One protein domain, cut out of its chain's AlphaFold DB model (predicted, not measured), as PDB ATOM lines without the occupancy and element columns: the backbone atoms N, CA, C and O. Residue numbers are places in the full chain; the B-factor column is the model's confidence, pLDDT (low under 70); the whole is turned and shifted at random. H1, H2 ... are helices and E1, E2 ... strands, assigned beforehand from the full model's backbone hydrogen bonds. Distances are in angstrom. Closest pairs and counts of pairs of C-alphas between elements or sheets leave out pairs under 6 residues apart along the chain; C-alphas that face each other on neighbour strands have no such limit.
ATOM      1  N   ASP A 224      16.330  19.600 -24.371       93.00
ATOM      2  CA  ASP A 224      15.793  18.499 -25.183       93.00
ATOM      3  C   ASP A 224      15.357  18.944 -26.580       93.00
ATOM      4  O   ASP A 224      15.428  18.161 -27.531       93.00
ATOM      5  N   VAL A 225      14.944  20.207 -26.738       93.75
ATOM      6  CA  VAL A 225      14.626  20.776 -28.052       93.75
ATOM      7  C   VAL A 225      15.897  20.829 -28.899       93.75
ATOM      8  O   VAL A 225      15.872  20.417 -30.059       93.75
ATOM      9  N   VAL A 226      17.025  21.225 -28.301       95.62
ATOM     10  CA  VAL A 226      18.341  21.212 -28.956       95.62
ATOM     11  C   VAL A 226      18.761  19.788 -29.306       95.62
ATOM     12  O   VAL A 226      19.130  19.532 -30.453       95.62
ATOM     13  N   LYS A 227      18.626  18.838 -28.368       96.69
ATOM     14  CA  LYS A 227      18.927  17.414 -28.601       96.69
ATOM     15  C   LYS A 227      18.122  16.855 -29.775       96.69
ATOM     16  O   LYS A 227      18.681  16.218 -30.667       96.69
ATOM     17  N   ARG A 228      16.812  17.116 -29.817       95.94
ATOM     18  CA  ARG A 228      15.931  16.680 -30.910       95.94
ATOM     19  C   ARG A 228      16.350  17.290 -32.246       95.94
ATOM     20  O   ARG A 228      16.427  16.568 -33.237       95.94
ATOM     21  N   THR A 229      16.643  18.588 -32.278       95.38
ATOM     22  CA  THR A 229      17.090  19.272 -33.498       95.38
ATOM     23  C   THR A 229      18.420  18.719 -34.005       95.38
ATOM     24  O   THR A 229      18.534  18.429 -35.195       95.38
ATOM     25  N   TYR A 230      19.373  18.463 -33.104       97.50
ATOM     26  CA  TYR A 230      20.642  17.807 -33.414       97.50
ATOM     27  C   TYR A 230      20.435  16.432 -34.069       97.50
ATOM     28  O   TYR A 230      20.908  16.194 -35.181       97.50
ATOM     29  N   PHE A 231      19.669  15.535 -33.436       97.81
ATOM     30  CA  PHE A 231      19.428  14.200 -33.993       97.81
ATOM     31  C   PHE A 231      18.616  14.226 -35.288       97.81
ATOM     32  O   PHE A 231      18.816  13.369 -36.148       97.81
ATOM     33  N   ASN A 232      17.713  15.192 -35.454       97.00
ATOM     34  CA  ASN A 232      16.979  15.362 -36.703       97.00
ATOM     35  C   ASN A 232      17.911  15.786 -37.842       97.00
ATOM     36  O   ASN A 232      17.845  15.195 -38.918       97.00
ATOM     37  N   ALA A 233      18.807  16.750 -37.605       97.12
ATOM     38  CA  ALA A 233      19.819  17.142 -38.581       97.12
ATOM     39  C   ALA A 233      20.750  15.965 -38.917       97.12
ATOM     40  O   ALA A 233      20.926  15.645 -40.090       97.12
ATOM     41  N   LEU A 234      21.223  15.233 -37.907       97.62
ATOM     42  CA  LEU A 234      22.045  14.043 -38.110       97.62
ATOM     43  C   LEU A 234      21.331  12.983 -38.963       97.62
ATOM     44  O   LEU A 234      21.888  12.497 -39.942       97.62
ATOM     45  N   LYS A 235      20.069  12.658 -38.657       97.62
ATOM     46  CA  LYS A 235      19.269  11.722 -39.466       97.62
ATOM     47  C   LYS A 235      19.107  12.203 -40.907       97.62
ATOM     48  O   LYS A 235      19.217  11.392 -41.820       97.62
ATOM     49  N   GLN A 236      18.876  13.497 -41.124       96.75
ATOM     50  CA  GLN A 236      18.776  14.069 -42.469       96.75
ATOM     51  C   GLN A 236      20.095  13.946 -43.241       96.75
ATOM     52  O   GLN A 236      20.073  13.555 -44.406       96.75
ATOM     53  N   ALA A 237      21.231  14.240 -42.605       96.56
ATOM     54  CA  ALA A 237      22.549  14.114 -43.221       96.56
ATOM     55  C   ALA A 237      22.868  12.658 -43.584       96.56
ATOM     56  O   ALA A 237      23.349  12.389 -44.685       96.56
ATOM     57  N   LEU A 238      22.553  11.713 -42.693       95.25
ATOM     58  CA  LEU A 238      22.759  10.286 -42.938       95.25
ATOM     59  C   LEU A 238      21.843   9.753 -44.042       95.25
ATOM     60  O   LEU A 238      22.311   9.069 -44.948       95.25
ATOM     61  N   LEU A 239      20.560  10.125 -44.025       95.31
ATOM     62  CA  LEU A 239      19.624   9.753 -45.082       95.31
ATOM     63  C   LEU A 239      20.058  10.328 -46.434       95.31
ATOM     64  O   LEU A 239      20.039   9.618 -47.434       95.31
ATOM     65  N   LEU A 240      20.494  11.588 -46.474       95.44
ATOM     66  CA  LEU A 240      21.012  12.195 -47.696       95.44
ATOM     67  C   LEU A 240      22.268  11.464 -48.182       95.44
ATOM     68  O   LEU A 240      22.343  11.104 -49.352       95.44
ATOM     69  N   GLY A 241      23.241  11.257 -47.294       93.81
ATOM     70  CA  GLY A 241      24.557  10.745 -47.652       93.81
ATOM     71  C   GLY A 241      24.588   9.252 -47.964       93.81
ATOM     72  O   GLY A 241      25.281   8.851 -48.891       93.81
ATOM     73  N   TYR A 242      23.829   8.441 -47.229       92.44
ATOM     74  CA  TYR A 242      23.907   6.974 -47.254       92.44
ATOM     75  C   TYR A 242      22.587   6.302 -47.635       92.44
ATOM     76  O   TYR A 242      22.519   5.078 -47.703       92.44
ATOM     77  N   ASN A 243      21.522   7.081 -47.862       92.19
ATOM     78  CA  ASN A 243      20.168   6.567 -48.087       92.19
ATOM     79  C   ASN A 243      19.662   5.666 -46.942       92.19
ATOM     80  O   ASN A 243      18.815   4.799 -47.142       92.19
ATOM     81  N   SER A 244      20.204   5.850 -45.735       91.25
ATOM     82  CA  SER A 244      19.868   5.066 -44.553       91.25
ATOM     83  C   SER A 244      20.181   5.839 -43.278       91.25
ATOM     84  O   SER A 244      21.160   6.577 -43.200       91.25
ATOM     85  N   VAL A 245      19.355   5.633 -42.254       93.56
ATOM     86  CA  VAL A 245      19.593   6.123 -40.885       93.56
ATOM     87  C   VAL A 245      19.930   4.986 -39.921       93.56
ATOM     88  O   VAL A 245      20.189   5.232 -38.744       93.56
ATOM     89  N   ASN A 246      19.939   3.739 -40.400       91.62
ATOM     90  CA  ASN A 246      20.037   2.543 -39.560       91.62
ATOM     91  C   ASN A 246      21.330   2.511 -38.758       91.62
ATOM     92  O   ASN A 246      21.346   2.064 -37.621       91.62
ATOM     93  N   MET A 247      22.409   3.054 -39.312       90.50
ATOM     94  CA  MET A 247      23.678   3.141 -38.605       90.50
ATOM     95  C   MET A 247      23.639   3.988 -37.327       90.50
ATOM     96  O   MET A 247      24.460   3.778 -36.444       90.50
ATOM     97  N   LEU A 248      22.698   4.931 -37.238       93.69
ATOM     98  CA  LEU A 248      22.422   5.717 -36.041       93.69
ATOM     99  C   LEU A 248      21.324   5.060 -35.202       93.69
ATOM    100  O   LEU A 248      21.465   4.937 -33.992       93.69
ATOM    101  N   VAL A 249      20.224   4.645 -35.835       93.38
ATOM    102  CA  VAL A 249      19.047   4.104 -35.133       93.38
ATOM    103  C   VAL A 249      19.353   2.770 -34.445       93.38
ATOM    104  O   VAL A 249      18.819   2.512 -33.371       93.38
ATOM    105  N   ASN A 250      20.252   1.962 -35.011       92.00
ATOM    106  CA  ASN A 250      20.664   0.675 -34.449       92.00
ATOM    107  C   ASN A 250      21.739   0.810 -33.356       92.00
ATOM    108  O   ASN A 250      22.162  -0.203 -32.797       92.00
ATOM    109  N   LEU A 251      22.216   2.025 -33.062       93.50
ATOM    110  CA  LEU A 251      23.090   2.253 -31.913       93.50
ATOM    111  C   LEU A 251      22.326   2.006 -30.615       93.50
ATOM    112  O   LEU A 251      21.132   2.311 -30.516       93.50
ATOM    113  N   LYS A 252      23.032   1.523 -29.588       96.38
ATOM    114  CA  LYS A 252      22.455   1.424 -28.246       96.38
ATOM    115  C   LYS A 252      22.076   2.817 -27.749       96.38
ATOM    116  O   LYS A 252      22.667   3.819 -28.148       96.38
ATOM    117  N   LYS A 253      21.121   2.881 -26.820       96.75
ATOM    118  CA  LYS A 253      20.728   4.151 -26.195       96.75
ATOM    119  C   LYS A 253      21.930   4.871 -25.567       96.75
ATOM    120  O   LYS A 253      22.090   6.064 -25.777       96.75
ATOM    121  N   GLU A 254      22.802   4.124 -24.891       97.50
ATOM    122  CA  GLU A 254      24.053   4.624 -24.301       97.50
ATOM    123  C   GLU A 254      24.975   5.274 -25.345       97.50
ATOM    124  O   GLU A 254      25.493   6.361 -25.112       97.50
ATOM    125  N   ASP A 255      25.116   4.661 -26.524       97.19
ATOM    126  CA  ASP A 255      25.935   5.186 -27.624       97.19
ATOM    127  C   ASP A 255      25.338   6.484 -28.200       97.19
ATOM    128  O   ASP A 255      26.061   7.436 -28.500       97.19
ATOM    129  N   GLN A 256      24.006   6.556 -28.328       97.12
ATOM    130  CA  GLN A 256      23.310   7.777 -28.755       97.12
ATOM    131  C   GLN A 256      23.443   8.888 -27.701       97.12
ATOM    132  O   GLN A 256      23.708  10.043 -28.037       97.12
ATOM    133  N   ASP A 257      23.314   8.559 -26.416       97.00
ATOM    134  CA  ASP A 257      23.487   9.516 -25.322       97.00
ATOM    135  C   ASP A 257      24.946   9.994 -25.199       97.00
ATOM    136  O   ASP A 257      25.183  11.171 -24.914       97.00
ATOM    137  N   GLN A 258      25.928   9.138 -25.500       97.44
ATOM    138  CA  GLN A 258      27.330   9.537 -25.614       97.44
ATOM    139  C   GLN A 258      27.546  10.492 -26.793       97.44
ATOM    140  O   GLN A 258      28.228  11.509 -26.640       97.44
ATOM    141  N   LEU A 259      26.941  10.208 -27.951       96.12
ATOM    142  CA  LEU A 259      27.007  11.096 -29.109       96.12
ATOM    143  C   LEU A 259      26.455  12.485 -28.762       96.12
ATOM    144  O   LEU A 259      27.101  13.492 -29.037       96.12
ATOM    145  N   TRP A 260      25.315  12.549 -28.072       97.00
ATOM    146  CA  TRP A 260      24.774  13.809 -27.568       97.00
ATOM    147  C   TRP A 260      25.717  14.500 -26.572       97.00
ATOM    148  O   TRP A 260      26.008  15.689 -26.705       97.00
ATOM    149  N   SER A 261      26.255  13.747 -25.611       96.31
ATOM    150  CA  SER A 261      27.188  14.262 -24.602       96.31
ATOM    151  C   SER A 261      28.447  14.862 -25.226       96.31
ATOM    152  O   SER A 261      28.962  15.859 -24.722       96.31
ATOM    153  N   SER A 262      28.915  14.306 -26.348       95.06
ATOM    154  CA  SER A 262      30.058  14.841 -27.092       95.06
ATOM    155  C   SER A 262      29.824  16.276 -27.581       95.06
ATOM    156  O   SER A 262      30.733  17.100 -27.505       95.06
ATOM    157  N   VAL A 263      28.595  16.605 -28.001       94.94
ATOM    158  CA  VAL A 263      28.205  17.941 -28.486       94.94
ATOM    159  C   VAL A 263      28.068  18.928 -27.330       94.94
ATOM    160  O   VAL A 263      28.559  20.054 -27.415       94.94
ATOM    161  N   VAL A 264      27.439  18.499 -26.230       94.56
ATOM    162  CA  VAL A 264      27.260  19.323 -25.022       94.56
ATOM    163  C   VAL A 264      28.608  19.672 -24.393       94.56
ATOM    164  O   VAL A 264      28.855  20.821 -24.048       94.56
ATOM    165  N   GLN A 265      29.505  18.691 -24.280       92.94
ATOM    166  CA  GLN A 265      30.822  18.866 -23.660       92.94
ATOM    167  C   GLN A 265      31.888  19.371 -24.641       92.94
ATOM    168  O   GLN A 265      33.027  19.591 -24.234       92.94
ATOM    169  N   ALA A 266      31.549  19.508 -25.927       91.94
ATOM    170  CA  ALA A 266      32.489  19.788 -27.008       91.94
ATOM    171  C   ALA A 266      33.724  18.861 -26.985       91.94
ATOM    172  O   ALA A 266      34.851  19.298 -27.204       91.94
ATOM    173  N   ARG A 267      33.515  17.554 -26.779       92.56
ATOM    174  CA  ARG A 267      34.580  16.541 -26.666       92.56
ATOM    175  C   ARG A 267      34.670  15.634 -27.888       92.56
ATOM    176  O   ARG A 267      33.768  14.834 -28.136       92.56
ATOM    177  N   TYR A 268      35.779  15.737 -28.621       93.88
ATOM    178  CA  TYR A 268      35.969  15.007 -29.876       93.88
ATOM    179  C   TYR A 268      36.113  13.500 -29.672       93.88
ATOM    180  O   TYR A 268      35.605  12.710 -30.461       93.88
ATOM    181  N   ASP A 269      36.776  13.085 -28.597       92.69
ATOM    182  CA  ASP A 269      37.038  11.682 -28.295       92.69
ATOM    183  C   ASP A 269      35.746  10.878 -28.093       92.69
ATOM    184  O   ASP A 269      35.607   9.784 -28.644       92.69
ATOM    185  N   LEU A 270      34.767  11.466 -27.394       94.69
ATOM    186  CA  LEU A 270      33.439  10.880 -27.202       94.69
ATOM    187  C   LEU A 270      32.672  10.743 -28.522       94.69
ATOM    188  O   LEU A 270      31.960   9.757 -28.714       94.69
ATOM    189  N   TYR A 271      32.813  11.721 -29.420       94.94
ATOM    190  CA  TYR A 271      32.180  11.703 -30.739       94.94
ATOM    191  C   TYR A 271      32.824  10.651 -31.647       94.94
ATOM    192  O   TYR A 271      32.142   9.813 -32.237       94.94
ATOM    193  N   PHE A 272      34.154  10.677 -31.739       92.38
ATOM    194  CA  PHE A 272      34.927   9.873 -32.674       92.38
ATOM    195  C   PHE A 272      34.774   8.371 -32.423       92.38
ATOM    196  O   PHE A 272      34.705   7.596 -33.378       92.38
ATOM    197  N   SER A 273      34.669   7.939 -31.162       92.88
ATOM    198  CA  SER A 273      34.441   6.526 -30.847       92.88
ATOM    199  C   SER A 273      33.106   6.018 -31.400       92.88
ATOM    200  O   SER A 273      33.059   4.931 -31.977       92.88
ATOM    201  N   ILE A 274      32.036   6.815 -31.284       94.56
ATOM    202  CA  ILE A 274      30.714   6.456 -31.813       94.56
ATOM    203  C   ILE A 274      30.698   6.574 -33.339       94.56
ATOM    204  O   ILE A 274      30.174   5.691 -34.014       94.56
ATOM    205  N   GLN A 275      31.348   7.593 -33.905       91.25
ATOM    206  CA  GLN A 275      31.501   7.728 -35.353       91.25
ATOM    207  C   GLN A 275      32.183   6.489 -35.962       91.25
ATOM    208  O   GLN A 275      31.681   5.924 -36.933       91.25
ATOM    209  N   ASN A 276      33.279   6.005 -35.374       89.44
ATOM    210  CA  ASN A 276      33.939   4.784 -35.848       89.44
ATOM    211  C   ASN A 276      33.031   3.554 -35.747       89.44
ATOM    212  O   ASN A 276      33.052   2.711 -36.636       89.44
ATOM    213  N   LEU A 277      32.205   3.468 -34.700       90.44
ATOM    214  CA  LEU A 277      31.247   2.377 -34.524       90.44
ATOM    215  C   LEU A 277      30.128   2.395 -35.582       90.44
ATOM    216  O   LEU A 277      29.690   1.330 -36.034       90.44
ATOM    217  N   MET A 278      29.671   3.590 -35.969       89.00
ATOM    218  CA  MET A 278      28.666   3.801 -37.017       89.00
ATOM    219  C   MET A 278      29.186   3.357 -38.393       89.00
ATOM    220  O   MET A 278      28.457   2.718 -39.152       89.00
ATOM    221  N   PHE A 279      30.450   3.661 -38.700       85.69
ATOM    222  CA  PHE A 279      31.081   3.409 -40.003       85.69
ATOM    223  C   PHE A 279      32.023   2.195 -40.026       85.69
ATOM    224  O   PHE A 279      32.815   2.053 -40.956       85.69
ATOM    225  N   ASP A 280      31.945   1.314 -39.027       81.94
ATOM    226  CA  ASP A 280      32.843   0.167 -38.891       81.94
ATOM    227  C   ASP A 280      32.785  -0.744 -40.139       81.94
ATOM    228  O   ASP A 280      31.719  -1.308 -40.428       81.94
ATOM    229  N   PRO A 281      33.895  -0.918 -40.883       70.19
ATOM    230  CA  PRO A 281      33.917  -1.703 -42.116       70.19
ATOM    231  C   PRO A 281      33.734  -3.211 -41.884       70.19
ATOM    232  O   PRO A 281      33.488  -3.940 -42.843       70.19
ATOM    233  N   THR A 282      33.848  -3.687 -40.640       71.12
ATOM    234  CA  THR A 282      33.777  -5.117 -40.305       71.12
ATOM    235  C   THR A 282      32.354  -5.672 -40.230       71.12
ATOM    236  O   THR A 282      32.182  -6.886 -40.321       71.12
ATOM    237  N   LYS A 283      31.320  -4.826 -40.101       70.00
ATOM    238  CA  LYS A 283      29.918  -5.298 -40.085       70.00
ATOM    239  C   LYS A 283      29.382  -5.450 -41.517       70.00
ATOM    240  O   LYS A 283      29.544  -4.525 -42.314       70.00
ATOM    241  N   GLU A 284      28.712  -6.577 -41.774       54.00
ATOM    242  CA  GLU A 284      28.429  -7.203 -43.086       54.00
ATOM    243  C   GLU A 284      27.783  -6.311 -44.166       54.00
ATOM    244  O   GLU A 284      28.046  -6.515 -45.350       54.00
ATOM    245  N   ASP A 285      27.032  -5.264 -43.811       63.16
ATOM    246  CA  ASP A 285      26.469  -4.337 -44.802       63.16
ATOM    247  C   ASP A 285      27.470  -3.247 -45.227       63.16
ATOM    248  O   ASP A 285      27.472  -2.128 -44.705       63.16
ATOM    249  N   GLN A 286      28.328  -3.546 -46.205       59.59
ATOM    250  CA  GLN A 286      29.236  -2.545 -46.788       59.59
ATOM    251  C   GLN A 286      28.527  -1.583 -47.756       59.59
ATOM    252  O   GLN A 286      28.905  -0.414 -47.858       59.59
ATOM    253  N   SER A 287      27.475  -2.040 -48.445       59.94
ATOM    254  CA  SER A 287      26.725  -1.231 -49.417       59.94
ATOM    255  C   SER A 287      25.962  -0.073 -48.764       59.94
ATOM    256  O   SER A 287      25.893   1.009 -49.344       59.94
ATOM    257  N   SER A 288      25.462  -0.257 -47.537       63.00
ATOM    258  CA  SER A 288      24.738   0.773 -46.775       63.00
ATOM    259  C   SER A 288      25.649   1.817 -46.113       63.00
ATOM    260  O   SER A 288      25.157   2.790 -45.546       63.00
ATOM    261  N   LYS A 289      26.976   1.644 -46.197       72.00
ATOM    262  CA  LYS A 289      27.989   2.518 -45.574       72.00
ATOM    263  C   LYS A 289      28.815   3.314 -46.577       72.00
ATOM    264  O   LYS A 289      29.705   4.071 -46.185       72.00
ATOM    265  N   LYS A 290      28.535   3.164 -47.872       85.31
ATOM    266  CA  LYS A 290      29.160   3.979 -48.911       85.31
ATOM    267  C   LYS A 290      28.475   5.338 -48.980       85.31
ATOM    268  O   LYS A 290      27.254   5.413 -49.065       85.31
ATOM    269  N   LEU A 291      29.267   6.407 -48.984       89.69
ATOM    270  CA  LEU A 291      28.747   7.751 -49.212       89.69
ATOM    271  C   LEU A 291      28.287   7.868 -50.673       89.69
ATOM    272  O   LEU A 291      29.106   7.795 -51.588       89.69
ATOM    273  N   LEU A 292      26.983   8.026 -50.871       92.19
ATOM    274  CA  LEU A 292      26.321   8.155 -52.170       92.19
ATOM    275  C   LEU A 292      26.200   9.619 -52.586       92.19
ATOM    276  O   LEU A 292      26.503   9.960 -53.722       92.19
ATOM    277  N   LYS A 293      25.825  10.500 -51.654       95.00
ATOM    278  CA  LYS A 293      25.698  11.947 -51.890       95.00
ATOM    279  C   LYS A 293      26.465  12.729 -50.837       95.00
ATOM    280  O   LYS A 293      26.663  12.255 -49.724       95.00
ATOM    281  N   TYR A 294      26.871  13.950 -51.160       96.12
ATOM    282  CA  TYR A 294      27.512  14.827 -50.182       96.12
ATOM    283  C   TYR A 294      26.464  15.475 -49.246       96.12
ATOM    284  O   TYR A 294      25.588  16.186 -49.742       96.12
ATOM    285  N   PRO A 295      26.535  15.285 -47.912       96.88
ATOM    286  CA  PRO A 295      25.706  15.999 -46.948       96.88
ATOM    287  C   PRO A 295      26.290  17.388 -46.682       96.88
ATOM    288  O   PRO A 295      27.146  17.574 -45.820       96.88
ATOM    289  N   PHE A 296      25.842  18.386 -47.438       97.44
ATOM    290  CA  PHE A 296      26.271  19.770 -47.251       97.44
ATOM    291  C   PHE A 296      25.101  20.746 -47.344       97.44
ATOM    292  O   PHE A 296      24.067  20.455 -47.950       97.44
ATOM    293  N   ARG A 297      25.288  21.914 -46.734       97.44
ATOM    294  CA  ARG A 297      24.367  23.049 -46.772       97.44
ATOM    295  C   ARG A 297      25.149  24.290 -47.147       97.44
ATOM    296  O   ARG A 297      26.202  24.546 -46.566       97.44
ATOM    297  N   ILE A 298      24.632  25.054 -48.100       96.56
ATOM    298  CA  ILE A 298      25.183  26.363 -48.434       96.56
ATOM    299  C   ILE A 298      24.353  27.418 -47.712       96.56
ATOM    300  O   ILE A 298      23.131  27.430 -47.853       96.56
ATOM    301  N   ILE A 299      25.010  28.283 -46.946       94.50
ATOM    302  CA  ILE A 299      24.377  29.440 -46.315       94.50
ATOM    303  C   ILE A 299      24.876  30.692 -47.022       94.50
ATOM    304  O   ILE A 299      26.084  30.924 -47.072       94.50
ATOM    305  N   LEU A 300      23.951  31.478 -47.567       92.50
ATOM    306  CA  LEU A 300      24.253  32.774 -48.168       92.50
ATOM    307  C   LEU A 300      24.020  33.890 -47.149       92.50
ATOM    308  O   LEU A 300      23.118  33.794 -46.316       92.50
ATOM    309  N   GLN A 301      24.837  34.936 -47.225       89.69
ATOM    310  CA  GLN A 301      24.651  36.168 -46.468       89.69
ATOM    311  C   GLN A 301      25.111  37.374 -47.292       89.69
ATOM    312  O   GLN A 301      26.214  37.365 -47.838       89.69
ATOM    313  N   GLY A 302      24.302  38.429 -47.339       86.81
ATOM    314  CA  GLY A 302      24.615  39.687 -48.018       86.81
ATOM    315  C   GLY A 302      24.265  39.693 -49.507       86.81
ATOM    316  O   GLY A 302      24.772  40.546 -50.237       86.81
ATOM    317  N   PHE A 303      23.440  38.748 -49.976       83.19
ATOM    318  CA  PHE A 303      23.093  38.623 -51.396       83.19
ATOM    319  C   PHE A 303      21.719  39.197 -51.758       83.19
ATOM    320  O   PHE A 303      21.579  39.621 -52.902       83.19
ATOM    321  N   ASP A 304      20.759  39.269 -50.827       71.25
ATOM    322  CA  ASP A 304      19.519  40.056 -50.953       71.25
ATOM    323  C   ASP A 304      18.751  40.088 -49.614       71.25
ATOM    324  O   ASP A 304      18.779  39.099 -48.879       71.25
ATOM    325  N   ARG A 305      18.066  41.196 -49.284       56.56
ATOM    326  CA  ARG A 305      17.553  41.458 -47.916       56.56
ATOM    327  C   ARG A 305      16.339  40.623 -47.483       56.56
ATOM    328  O   ARG A 305      16.138  40.508 -46.279       56.56
ATOM    329  N   ASP A 306      15.594  39.991 -48.399       58.31
ATOM    330  CA  ASP A 306      14.237  39.517 -48.060       58.31
ATOM    331  C   ASP A 306      13.902  38.031 -48.337       58.31
ATOM    332  O   ASP A 306      12.779  37.625 -48.043       58.31
ATOM    333  N   SER A 307      14.797  37.164 -48.852       66.50
ATOM    334  CA  SER A 307      14.385  35.747 -49.069       66.50
ATOM    335  C   SER A 307      15.419  34.620 -48.962       66.50
ATOM    336  O   SER A 307      15.026  33.495 -48.648       66.50
ATOM    337  N   LEU A 308      16.711  34.857 -49.210       73.38
ATOM    338  CA  LEU A 308      17.707  33.767 -49.281       73.38
ATOM    339  C   LEU A 308      18.764  33.807 -48.173       73.38
ATOM    340  O   LEU A 308      19.375  32.775 -47.878       73.38
ATOM    341  N   ASP A 309      18.980  34.966 -47.553       83.69
ATOM    342  CA  ASP A 309      19.993  35.122 -46.514       83.69
ATOM    343  C   ASP A 309      19.661  34.252 -45.287       83.69
ATOM    344  O   ASP A 309      18.550  34.244 -44.753       83.69
ATOM    345  N   GLY A 310      20.637  33.458 -44.850       81.25
ATOM    346  CA  GLY A 310      20.483  32.552 -43.712       81.25
ATOM    347  C   GLY A 310      19.547  31.355 -43.944       81.25
ATOM    348  O   GLY A 310      19.302  30.606 -42.990       81.25
ATOM    349  N   VAL A 311      19.020  31.148 -45.157       87.69
ATOM    350  CA  VAL A 311      18.227  29.961 -45.522       87.69
ATOM    351  C   VAL A 311      19.161  28.887 -46.097       87.69
ATOM    352  O   VAL A 311      19.859  29.148 -47.078       87.69
ATOM    353  N   PRO A 312      19.206  27.666 -45.526       91.25
ATOM    354  CA  PRO A 312      20.081  26.620 -46.041       91.25
ATOM    355  C   PRO A 312      19.679  26.138 -47.438       91.25
ATOM    356  O   PRO A 312      18.617  25.549 -47.626       91.25
ATOM    357  N   ILE A 313      20.574  26.304 -48.412       93.19
ATOM    358  CA  ILE A 313      20.447  25.699 -49.739       93.19
ATOM    359  C   ILE A 313      21.034  24.291 -49.680       93.19
ATOM    360  O   ILE A 313      22.217  24.101 -49.384       93.19
ATOM    361  N   GLN A 314      20.212  23.296 -50.002       91.94
ATOM    362  CA  GLN A 314      20.606  21.892 -50.027       91.94
ATOM    363  C   GLN A 314      20.208  21.282 -51.372       91.94
ATOM    364  O   GLN A 314      19.032  21.259 -51.729       91.94
ATOM    365  N   ARG A 315      21.190  20.785 -52.136       89.75
ATOM    366  CA  ARG A 315      20.949  20.051 -53.387       89.75
ATOM    367  C   ARG A 315      21.681  18.712 -53.373       89.75
ATOM    368  O   ARG A 315      22.836  18.670 -52.951       89.75
ATOM    369  N   PRO A 316      21.041  17.620 -53.828       90.44
ATOM    370  CA  PRO A 316      21.693  16.324 -53.889       90.44
ATOM    371  C   PRO A 316      22.798  16.359 -54.944       90.44
ATOM    372  O   PRO A 316      22.550  16.654 -56.112       90.44
ATOM    373  N   VAL A 317      24.025  16.051 -54.530       94.00
ATOM    374  CA  VAL A 317      25.163  15.905 -55.437       94.00
ATOM    375  C   VAL A 317      25.785  14.541 -55.208       94.00
ATOM    376  O   VAL A 317      26.315  14.278 -54.130       94.00
ATOM    377  N   GLU A 318      25.716  13.695 -56.236       92.75
ATOM    378  CA  GLU A 318      26.264  12.338 -56.200       92.75
ATOM    379  C   GLU A 318      27.790  12.360 -56.077       92.75
ATOM    380  O   GLU A 318      28.480  13.133 -56.768       92.75
ATOM    381  N   VAL A 319      28.297  11.471 -55.229       91.00
ATOM    382  CA  VAL A 319      29.703  11.093 -55.149       91.00
ATOM    383  C   VAL A 319      30.024  10.257 -56.391       91.00
ATOM    384  O   VAL A 319      29.312   9.289 -56.665       91.00
ATOM    385  N   PRO A 320      31.062  10.604 -57.171       87.12
ATOM    386  CA  PRO A 320      31.451   9.798 -58.324       87.12
ATOM    387  C   PRO A 320      31.754   8.348 -57.936       87.12
ATOM    388  O   PRO A 320      32.227   8.070 -56.830       87.12
ATOM    389  N   SER A 321      31.511   7.417 -58.859       75.56
ATOM    390  CA  SER A 321      31.832   6.014 -58.619       75.56
ATOM    391  C   SER A 321      33.346   5.824 -58.530       75.56
ATOM    392  O   SER A 321      34.109   6.477 -59.238       75.56
ATOM    393  N   GLU A 322      33.797   4.863 -57.721       65.38
ATOM    394  CA  GLU A 322      35.216   4.474 -57.659       65.38
ATOM    395  C   GLU A 322      35.750   4.057 -59.036       65.38
ATOM    396  O   GLU A 322      36.920   4.277 -59.334       65.38
ATOM    397  N   LYS A 323      34.874   3.530 -59.905       62.22
ATOM    398  CA  LYS A 323      35.209   3.157 -61.287       62.22
ATOM    399  C   LYS A 323      35.582   4.354 -62.162       62.22
ATOM    400  O   LYS A 323      36.353   4.188 -63.099       62.22
ATOM    401  N   ASP A 324      35.068   5.541 -61.847       63.84
ATOM    402  CA  ASP A 324      35.364   6.753 -62.610       63.84
ATOM    403  C   ASP A 324      36.727   7.340 -62.232       63.84
ATOM    404  O   ASP A 324      37.233   8.203 -62.949       63.84
ATOM    405  N   GLY A 325      37.316   6.921 -61.098       61.94
ATOM    406  CA  GLY A 325      38.599   7.421 -60.581       61.94
ATOM    407  C   GLY A 325      38.639   8.936 -60.333       61.94
ATOM    408  O   GLY A 325      39.696   9.498 -60.054       61.94
ATOM    409  N   ARG A 326      37.495   9.617 -60.460       77.56
ATOM    410  CA  ARG A 326      37.357  11.070 -60.401       77.56
ATOM    411  C   ARG A 326      36.741  11.460 -59.071       77.56
ATOM    412  O   ARG A 326      35.762  10.878 -58.633       77.56
ATOM    413  N   TYR A 327      37.288  12.487 -58.446       86.00
ATOM    414  CA  TYR A 327      36.664  13.171 -57.321       86.00
ATOM    415  C   TYR A 327      36.022  14.463 -57.821       86.00
ATOM    416  O   TYR A 327      36.503  15.069 -58.779       86.00
ATOM    417  N   LYS A 328      34.950  14.904 -57.156       92.94
ATOM    418  CA  LYS A 328      34.425  16.254 -57.363       92.94
ATOM    419  C   LYS A 328      35.176  17.239 -56.478       92.94
ATOM    420  O   LYS A 328      35.375  16.982 -55.287       92.94
ATOM    421  N   THR A 329      35.597  18.356 -57.057       95.38
ATOM    422  CA  THR A 329      36.134  19.489 -56.292       95.38
ATOM    423  C   THR A 329      35.000  20.340 -55.721       95.38
ATOM    424  O   THR A 329      33.865  20.271 -56.198       95.38
ATOM    425  N   LEU A 330      35.303  21.169 -54.721       96.00
ATOM    426  CA  LEU A 330      34.363  22.154 -54.181       96.00
ATOM    427  C   LEU A 330      33.792  23.050 -55.296       96.00
ATOM    428  O   LEU A 330      32.585  23.258 -55.360       96.00
ATOM    429  N   GLU A 331      34.631  23.499 -56.232       95.06
ATOM    430  CA  GLU A 331      34.211  24.273 -57.408       95.06
ATOM    431  C   GLU A 331      33.165  23.538 -58.251       95.06
ATOM    432  O   GLU A 331      32.112  24.085 -58.568       95.06
ATOM    433  N   GLN A 332      33.433  22.274 -58.592       94.62
ATOM    434  CA  GLN A 332      32.555  21.464 -59.437       94.62
ATOM    435  C   GLN A 332      31.208  21.174 -58.770       94.62
ATOM    436  O   GLN A 332      30.215  20.965 -59.465       94.62
ATOM    437  N   VAL A 333      31.167  21.154 -57.435       95.56
ATOM    438  CA  VAL A 333      29.931  21.008 -56.656       95.56
ATOM    439  C   VAL A 333      29.150  22.321 -56.610       95.56
ATOM    440  O   VAL A 333      27.933  22.300 -56.769       95.56
ATOM    441  N   LEU A 334      29.828  23.455 -56.416       95.56
ATOM    442  CA  LEU A 334      29.175  24.758 -56.274       95.56
ATOM    443  C   LEU A 334      28.726  25.357 -57.614       95.56
ATOM    444  O   LEU A 334      27.675  25.992 -57.662       95.56
ATOM    445  N   LYS A 335      29.463  25.134 -58.707       94.81
ATOM    446  CA  LYS A 335      29.215  25.769 -60.014       94.81
ATOM    447  C   LYS A 335      27.811  25.529 -60.580       94.81
ATOM    448  O   LYS A 335      27.206  26.495 -61.032       94.81
ATOM    449  N   PRO A 336      27.243  24.310 -60.524       94.50
ATOM    450  CA  PRO A 336      25.874  24.075 -60.985       94.50
ATOM    451  C   PRO A 336      24.798  24.670 -60.064       94.50
ATOM    452  O   PRO A 336      23.645  24.783 -60.472       94.50
ATOM    453  N   ILE A 337      25.137  24.990 -58.809       94.25
ATOM    454  CA  ILE A 337      24.186  25.483 -57.804       94.25
ATOM    455  C   ILE A 337      24.180  27.015 -57.785       94.25
ATOM    456  O   ILE A 337      23.112  27.614 -57.711       94.25
ATOM    457  N   LEU A 338      25.361  27.637 -57.857       93.31
ATOM    458  CA  LEU A 338      25.576  29.078 -57.700       93.31
ATOM    459  C   LEU A 338      26.569  29.615 -58.756       93.31
ATOM    460  O   LEU A 338      27.638  30.113 -58.392       93.31
ATOM    461  N   PRO A 339      26.252  29.521 -60.063       92.31
ATOM    462  CA  PRO A 339      27.186  29.887 -61.131       92.31
ATOM    463  C   PRO A 339      27.645  31.351 -61.043       92.31
ATOM    464  O   PRO A 339      28.846  31.605 -61.041       92.31
ATOM    465  N   GLY A 340      26.718  32.296 -60.846       91.12
ATOM    466  CA  GLY A 340      27.049  33.726 -60.778       91.12
ATOM    467  C   GLY A 340      27.945  34.108 -59.594       91.12
ATOM    468  O   GLY A 340      28.781  34.998 -59.707       91.12
ATOM    469  N   ILE A 341      27.843  33.401 -58.462       90.81
ATOM    470  CA  ILE A 341      28.733  33.637 -57.313       90.81
ATOM    471  C   ILE A 341      30.159  33.187 -57.644       90.81
ATOM    472  O   ILE A 341      31.115  33.882 -57.304       90.81
ATOM    473  N   LEU A 342      30.323  32.048 -58.324       92.25
ATOM    474  CA  LEU A 342      31.653  31.580 -58.715       92.25
ATOM    475  C   LEU A 342      32.295  32.443 -59.801       92.25
ATOM    476  O   LEU A 342      33.513  32.589 -59.794       92.25
ATOM    477  N   GLU A 343      31.507  33.038 -60.695       91.50
ATOM    478  CA  GLU A 343      32.013  34.012 -61.671       91.50
ATOM    479  C   GLU A 343      32.629  35.232 -60.978       91.50
ATOM    480  O   GLU A 343      33.743  35.634 -61.319       91.50
ATOM    481  N   ILE A 344      31.969  35.760 -59.939       90.25
ATOM    482  CA  ILE A 344      32.521  36.838 -59.105       90.25
ATOM    483  C   ILE A 344      33.831  36.384 -58.449       90.25
ATOM    484  O   ILE A 344      34.849  37.064 -58.569       90.25
ATOM    485  N   VAL A 345      33.842  35.211 -57.807       89.50
ATOM    486  CA  VAL A 345      35.032  34.701 -57.103       89.50
ATOM    487  C   VAL A 345      36.218  34.481 -58.050       89.50
ATOM    488  O   VAL A 345      37.354  34.784 -57.682       89.50
ATOM    489  N   GLU A 346      35.979  33.991 -59.268       88.81
ATOM    490  CA  GLU A 346      37.032  33.814 -60.273       88.81
ATOM    491  C   GLU A 346      37.540  35.168 -60.796       88.81
ATOM    492  O   GLU A 346      38.750  35.343 -60.947       88.81
ATOM    493  N   SER A 347      36.658  36.159 -60.984       87.94
ATOM    494  CA  SER A 347      37.070  37.525 -61.347       87.94
ATOM    495  C   SER A 347      37.934  38.194 -60.264       87.94
ATOM    496  O   SER A 347      38.839  38.966 -60.571       87.94
ATOM    497  N   GLU A 348      37.725  37.831 -58.993       88.06
ATOM    498  CA  GLU A 348      38.457  38.352 -57.831       88.06
ATOM    499  C   GLU A 348      39.680  37.500 -57.437       88.06
ATOM    500  O   GLU A 348      40.274  37.675 -56.368       88.06
ATOM    501  N   LYS A 349      40.093  36.540 -58.269       84.00
ATOM    502  CA  LYS A 349      41.165  35.590 -57.928       84.00
ATOM    503  C   LYS A 349      42.524  36.256 -57.712       84.00
ATOM    504  O   LYS A 349      43.265  35.838 -56.822       84.00
ATOM    505  N   THR A 350      42.834  37.281 -58.503       84.94
ATOM    506  CA  THR A 350      44.077  38.071 -58.433       84.94
ATOM    507  C   THR A 350      43.970  39.286 -57.512       84.94
ATOM    508  O   THR A 350      44.980  39.928 -57.232       84.94
ATOM    509  N   VAL A 351      42.763  39.589 -57.029       84.94
ATOM    510  CA  VAL A 351      42.473  40.728 -56.158       84.94
ATOM    511  C   VAL A 351      42.957  40.431 -54.734       84.94
ATOM    512  O   VAL A 351      42.861  39.296 -54.247       84.94
ATOM    513  N   ALA A 352      43.494  41.448 -54.056       83.25
ATOM    514  CA  ALA A 352      43.938  41.325 -52.671       83.25
ATOM    515  C   ALA A 352      42.766  40.922 -51.760       83.25
ATOM    516  O   ALA A 352      41.632  41.342 -51.969       83.25
ATOM    517  N   LEU A 353      43.023  40.129 -50.711       78.12
ATOM    518  CA  LEU A 353      41.962  39.600 -49.837       78.12
ATOM    519  C   LEU A 353      41.069  40.697 -49.225       78.12
ATOM    520  O   LEU A 353      39.877  40.474 -49.050       78.12
ATOM    521  N   ALA A 354      41.640  41.868 -48.924       77.81
ATOM    522  CA  ALA A 354      40.919  43.017 -48.375       77.81
ATOM    523  C   ALA A 354      39.945  43.673 -49.371       77.81
ATOM    524  O   ALA A 354      39.035  44.385 -48.962       77.81
ATOM    525  N   GLU A 355      40.129  43.433 -50.669       80.88
ATOM    526  CA  GLU A 355      39.342  44.032 -51.750       80.88
ATOM    527  C   GLU A 355      38.315  43.058 -52.344       80.88
ATOM    528  O   GLU A 355      37.546  43.444 -53.229       80.88
ATOM    529  N   LYS A 356      38.286  41.805 -51.876       86.56
ATOM    530  CA  LYS A 356      37.292  40.819 -52.306       86.56
ATOM    531  C   LYS A 356      35.915  41.176 -51.767       86.56
ATOM    532  O   LYS A 356      35.782  41.608 -50.624       86.56
ATOM    533  N   SER A 357      34.894  40.986 -52.592       88.12
ATOM    534  CA  SER A 357      33.504  41.191 -52.192       88.12
ATOM    535  C   SER A 357      32.857  39.907 -51.690       88.12
ATOM    536  O   SER A 357      31.931  39.992 -50.890       88.12
ATOM    537  N   VAL A 358      33.340  38.730 -52.105       90.81
ATOM    538  CA  VAL A 358      32.746  37.435 -51.739       90.81
ATOM    539  C   VAL A 358      33.754  36.536 -51.030       90.81
ATOM    540  O   VAL A 358      34.870  36.312 -51.497       90.81
ATOM    541  N   PHE A 359      33.322  35.955 -49.911       89.69
ATOM    542  CA  PHE A 359      34.116  35.057 -49.081       89.69
ATOM    543  C   PHE A 359      33.409  33.714 -48.940       89.69
ATOM    544  O   PHE A 359      32.260  33.663 -48.510       89.69
ATOM    545  N   ILE A 360      34.110  32.626 -49.271       92.81
ATOM    546  CA  ILE A 360      33.636  31.250 -49.087       92.81
ATOM    547  C   ILE A 360      34.397  30.641 -47.912       92.81
ATOM    548  O   ILE A 360      35.623  30.514 -47.959       92.81
ATOM    549  N   LYS A 361      33.663  30.250 -46.873       94.00
ATOM    550  CA  LYS A 361      34.200  29.722 -45.624       94.00
ATOM    551  C   LYS A 361      33.637  28.348 -45.300       94.00
ATOM    552  O   LYS A 361      32.453  28.075 -45.492       94.00
ATOM    553  N   ILE A 362      34.499  27.505 -44.750       96.56
ATOM    554  CA  ILE A 362      34.137  26.235 -44.122       96.56
ATOM    555  C   ILE A 362      34.946  26.153 -42.828       96.56
ATOM    556  O   ILE A 362      36.172  26.260 -42.874       96.56
ATOM    557  N   GLN A 363      34.284  25.985 -41.679       95.25
ATOM    558  CA  GLN A 363      34.938  25.981 -40.357       95.25
ATOM    559  C   GLN A 363      35.773  27.253 -40.080       95.25
ATOM    560  O   GLN A 363      36.833  27.196 -39.462       95.25
ATOM    561  N   GLY A 364      35.339  28.411 -40.583       92.00
ATOM    562  CA  GLY A 364      36.059  29.684 -40.485       92.00
ATOM    563  C   GLY A 364      37.275  29.829 -41.403       92.00
ATOM    564  O   GLY A 364      37.929  30.875 -41.372       92.00
ATOM    565  N   LEU A 365      37.573  28.821 -42.226       92.12
ATOM    566  CA  LEU A 365      38.727  28.786 -43.123       92.12
ATOM    567  C   LEU A 365      38.334  29.117 -44.565       92.12
ATOM    568  O   LEU A 365      37.300  28.667 -45.057       92.12
ATOM    569  N   ASN A 366      39.220  29.827 -45.267       89.50
ATOM    570  CA  ASN A 366      39.125  30.024 -46.713       89.50
ATOM    571  C   ASN A 366      39.625  28.759 -47.425       89.50
ATOM    572  O   ASN A 366      40.827  28.581 -47.629       89.50
ATOM    573  N   VAL A 367      38.702  27.860 -47.766       91.06
ATOM    574  CA  VAL A 367      39.029  26.580 -48.404       91.06
ATOM    575  C   VAL A 367      39.234  26.771 -49.915       91.06
ATOM    576  O   VAL A 367      38.360  27.334 -50.577       91.06
ATOM    577  N   PRO A 368      40.344  26.283 -50.506       92.12
ATOM    578  CA  PRO A 368      40.556  26.367 -51.948       92.12
ATOM    579  C   PRO A 368      39.452  25.655 -52.740       92.12
ATOM    580  O   PRO A 368      39.109  24.513 -52.432       92.12
ATOM    581  N   LEU A 369      38.965  26.273 -53.819       93.19
ATOM    582  CA  LEU A 369      37.915  25.710 -54.682       93.19
ATOM    583  C   LEU A 369      38.302  24.365 -55.335       93.19
ATOM    584  O   LEU A 369      37.441  23.529 -55.602       93.19
ATOM    585  N   GLY A 370      39.599  24.108 -55.519       94.00
ATOM    586  CA  GLY A 370      40.119  22.823 -56.002       94.00
ATOM    587  C   GLY A 370      40.110  21.685 -54.969       94.00
ATOM    588  O   GLY A 370      40.474  20.562 -55.312       94.00
ATOM    589  N   SER A 371      39.720  21.946 -53.715       94.69
ATOM    590  CA  SER A 371      39.716  20.940 -52.643       94.69
ATOM    591  C   SER A 371      38.723  19.817 -52.934       94.69
ATOM    592  O   SER A 371      37.626  20.060 -53.437       94.69
ATOM    593  N   GLN A 372      39.094  18.579 -52.600       94.69
ATOM    594  CA  GLN A 372      38.249  17.407 -52.835       94.69
ATOM    595  C   GLN A 372      37.030  17.422 -51.907       94.69
ATOM    596  O   GLN A 372      37.179  17.393 -50.685       94.69
ATOM    597  N   MET A 373      35.822  17.392 -52.474       95.00
ATOM    598  CA  MET A 373      34.584  17.446 -51.692       95.00
ATOM    599  C   MET A 373      34.462  16.262 -50.726       95.00
ATOM    600  O   MET A 373      34.074  16.443 -49.574       95.00
ATOM    601  N   SER A 374      34.856  15.057 -51.155       92.75
ATOM    602  CA  SER A 374      34.832  13.868 -50.290       92.75
ATOM    603  C   SER A 374      35.713  14.029 -49.050       92.75
ATOM    604  O   SER A 374      35.334  13.587 -47.970       92.75
ATOM    605  N   TRP A 375      36.866  14.690 -49.192       93.19
ATOM    606  CA  TRP A 375      37.762  14.960 -48.071       93.19
ATOM    607  C   TRP A 375      37.150  16.002 -47.125       93.19
ATOM    608  O   TRP A 375      37.107  15.783 -45.917       93.19
ATOM    609  N   LEU A 376      36.579  17.085 -47.667       96.00
ATOM    610  CA  LEU A 376      35.911  18.116 -46.861       96.00
ATOM    611  C   LEU A 376      34.760  17.535 -46.033       96.00
ATOM    612  O   LEU A 376      34.703  17.762 -44.831       96.00
ATOM    613  N   VAL A 377      33.886  16.729 -46.640       94.81
ATOM    614  CA  VAL A 377      32.790  16.058 -45.919       94.81
ATOM    615  C   VAL A 377      33.330  15.130 -44.829       94.81
ATOM    616  O   VAL A 377      32.834  15.124 -43.708       94.81
ATOM    617  N   LYS A 378      34.382  14.361 -45.114       91.31
ATOM    618  CA  LYS A 378      34.939  13.413 -44.142       91.31
ATOM    619  C   LYS A 378      35.589  14.098 -42.932       91.31
ATOM    620  O   LYS A 378      35.614  13.516 -41.847       91.31
ATOM    621  N   HIS A 379      36.143  15.297 -43.111       93.50
ATOM    622  CA  HIS A 379      37.036  15.911 -42.123       93.50
ATOM    623  C   HIS A 379      36.566  17.257 -41.560       93.50
ATOM    624  O   HIS A 379      37.106  17.690 -40.546       93.50
ATOM    625  N   MET A 380      35.587  17.918 -42.182       96.19
ATOM    626  CA  MET A 380      35.136  19.268 -41.809       96.19
ATOM    627  C   MET A 380      33.628  19.372 -41.545       96.19
ATOM    628  O   MET A 380      33.128  20.478 -41.326       96.19
ATOM    629  N   CYS A 381      32.888  18.258 -41.545       95.56
ATOM    630  CA  CYS A 381      31.498  18.257 -41.091       95.56
ATOM    631  C   CYS A 381      31.382  18.669 -39.618       95.56
ATOM    632  O   CYS A 381      32.269  18.416 -38.802       95.56
ATOM    633  N   HIS A 382      30.252  19.290 -39.291       96.31
ATOM    634  CA  HIS A 382      29.841  19.523 -37.911       96.31
ATOM    635  C   HIS A 382      29.357  18.212 -37.266       96.31
ATOM    636  O   HIS A 382      29.203  17.200 -37.960       96.31
ATOM    637  N   PRO A 383      29.097  18.186 -35.943       94.94
ATOM    638  CA  PRO A 383      28.679  16.962 -35.260       94.94
ATOM    639  C   PRO A 383      27.367  16.368 -35.788       94.94
ATOM    640  O   PRO A 383      27.106  15.179 -35.596       94.94
ATOM    641  N   ASP A 384      26.533  17.186 -36.435       96.12
ATOM    642  CA  ASP A 384      25.289  16.796 -37.111       96.12
ATOM    643  C   ASP A 384      25.513  16.217 -38.519       96.12
ATOM    644  O   ASP A 384      24.562  15.931 -39.243       96.12
ATOM    645  N   TYR A 385      26.776  16.015 -38.895       95.88
ATOM    646  CA  TYR A 385      27.222  15.402 -40.140       95.88
ATOM    647  C   TYR A 385      26.951  16.221 -41.410       95.88
ATOM    648  O   TYR A 385      27.178  15.729 -42.516       95.88
ATOM    649  N   PHE A 386      26.543  17.486 -41.273       97.62
ATOM    650  CA  PHE A 386      26.506  18.423 -42.390       97.62
ATOM    651  C   PHE A 386      27.826  19.187 -42.530       97.62
ATOM    652  O   PHE A 386      28.400  19.710 -41.570       97.62
ATOM    653  N   LEU A 387      28.283  19.315 -43.775       97.81
ATOM    654  CA  LEU A 387      29.300  20.284 -44.158       97.81
ATOM    655  C   LEU A 387      28.617  21.626 -44.437       97.81
ATOM    656  O   LEU A 387      27.832  21.748 -45.378       97.81
ATOM    657  N   TYR A 388      28.920  22.640 -43.638       97.94
ATOM    658  CA  TYR A 388      28.389  23.983 -43.839       97.94
ATOM    659  C   TYR A 388      29.355  24.797 -44.701       97.94
ATOM    660  O   TYR A 388      30.508  25.005 -44.322       97.94
ATOM    661  N   VAL A 389      28.875  25.242 -45.861       97.56
ATOM    662  CA  VAL A 389      29.582  26.150 -46.770       97.56
ATOM    663  C   VAL A 389      28.953  27.526 -46.617       97.56
ATOM    664  O   VAL A 389      27.844  27.764 -47.089       97.56
ATOM    665  N   VAL A 390      29.641  28.425 -45.925       95.88
ATOM    666  CA  VAL A 390      29.156  29.786 -45.684       95.88
ATOM    667  C   VAL A 390      29.718  30.699 -46.762       95.88
ATOM    668  O   VAL A 390      30.931  30.768 -46.947       95.88
ATOM    669  N   ILE A 391      28.844  31.391 -47.483       94.12
ATOM    670  CA  ILE A 391      29.220  32.345 -48.522       94.12
ATOM    671  C   ILE A 391      28.691  33.711 -48.112       94.12
ATOM    672  O   ILE A 391      27.481  33.927 -48.076       94.12
ATOM    673  N   VAL A 392      29.604  34.633 -47.818       91.00
ATOM    674  CA  VAL A 392      29.254  35.991 -47.400       91.00
ATOM    675  C   VAL A 392      29.696  36.988 -48.455       91.00
ATOM    676  O   VAL A 392      30.844  36.955 -48.900       91.00
ATOM    677  N   LYS A 393      28.790  37.890 -48.827       89.44
ATOM    678  CA  LYS A 393      29.076  39.061 -49.645       89.44
ATOM    679  C   LYS A 393      29.172  40.295 -48.755       89.44
ATOM    680  O   LYS A 393      28.265  40.593 -47.985       89.44
ATOM    681  N   ILE A 394      30.272  41.024 -48.880       85.19
ATOM    682  CA  ILE A 394      30.470  42.323 -48.243       85.19
ATOM    683  C   ILE A 394      30.201  43.388 -49.302       85.19
ATOM    684  O   ILE A 394      30.917  43.469 -50.303       85.19
TER     685      ILE A 394
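Overview. This is residues 224 to 394 of the 397 residues of the protein "Autophagy protein 5" of Reticulomyxa filosa (UniProt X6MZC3). Two lobes lie one after the other along the longest axis: a small three-stranded sheet, E1, E3 and E2, with short helices H5, H6 and H7 round it, and a helical lobe in which H1, the longest helix, stands near the short H2 and the helical hairpin H3 and H4. The lobes meet loosely, H1 only grazing the sheet, and residues 349 to 354 stick out. The printed part has 171 residues, with seven named helices and three named strands in the order H1 H2 H3 H4 E1 H5 H6 E2 H7 E3. The sheet's order is E1 E3 E2, mixed, and the class is mixed, helices and strands. The whole is compact, with a radius of gyration of the C-alphas of 17.6 A and spans of 51 by 42 by 28 A.

Along the chain. The strands are E1, residues 296 to 301, 16.5 A long; E3, residues 387 to 393, 19.6 A; and E2, residues 358 to 362. E3 ends at C-alpha 393, (29.076, 39.061, -49.645). H1, residues 224 to 242, is 26.2 A long and begins at C-alpha 224, (15.793, 18.499, -25.183). H2 is residues 246 to 249, H3 residues 253 to 264, 16.6 A long, and H4 residues 268 to 278, 15.2 A long. H5 is residues 330 to 334, H6 residues 339 to 347 and H7 residues 373 to 380.

Arrangement. E1 and E3 are parallel at 18 degrees, with N 299 and O 389 2.9 A apart, within hydrogen-bond range. E3 and E2 are antiparallel at 161 degrees, with N 361 and O 390 2.8 A apart, within the same range. H7 only grazes the sheet; its closest C-alphas to E3 are Val 377 and Leu 387, 5.8 A. H6 only grazes it too, with C-alphas of Val 345 and Val 358 6.4 A apart. H5 is close to H7 but not clearly touching, the C-alphas of Leu 330 and Met 373 being 5.3 A apart. H3 and H4, a helical hairpin, touch at the C-alphas of Ser 262 and Leu 270, 5.2 A, opposite ways at a tilt of 36 degrees, only just steep. H1 and H4 are apart. Every O i to N i+4 pair is within hydrogen-bond range in H1, H5, H6 and H7, against 7 of 8 in H3 and 6 of 7 in H4; H2 is too short for one.

Size, cuts and confidence. The farthest C-alphas, of Glu 284 and Glu 355, are 53.1 A apart. The printed part has no cut. The links H4 to E1 and E1 to H5 are long. The pLDDT is under 70 at residues 284 to 288, 305 to 307 and 322 to 325.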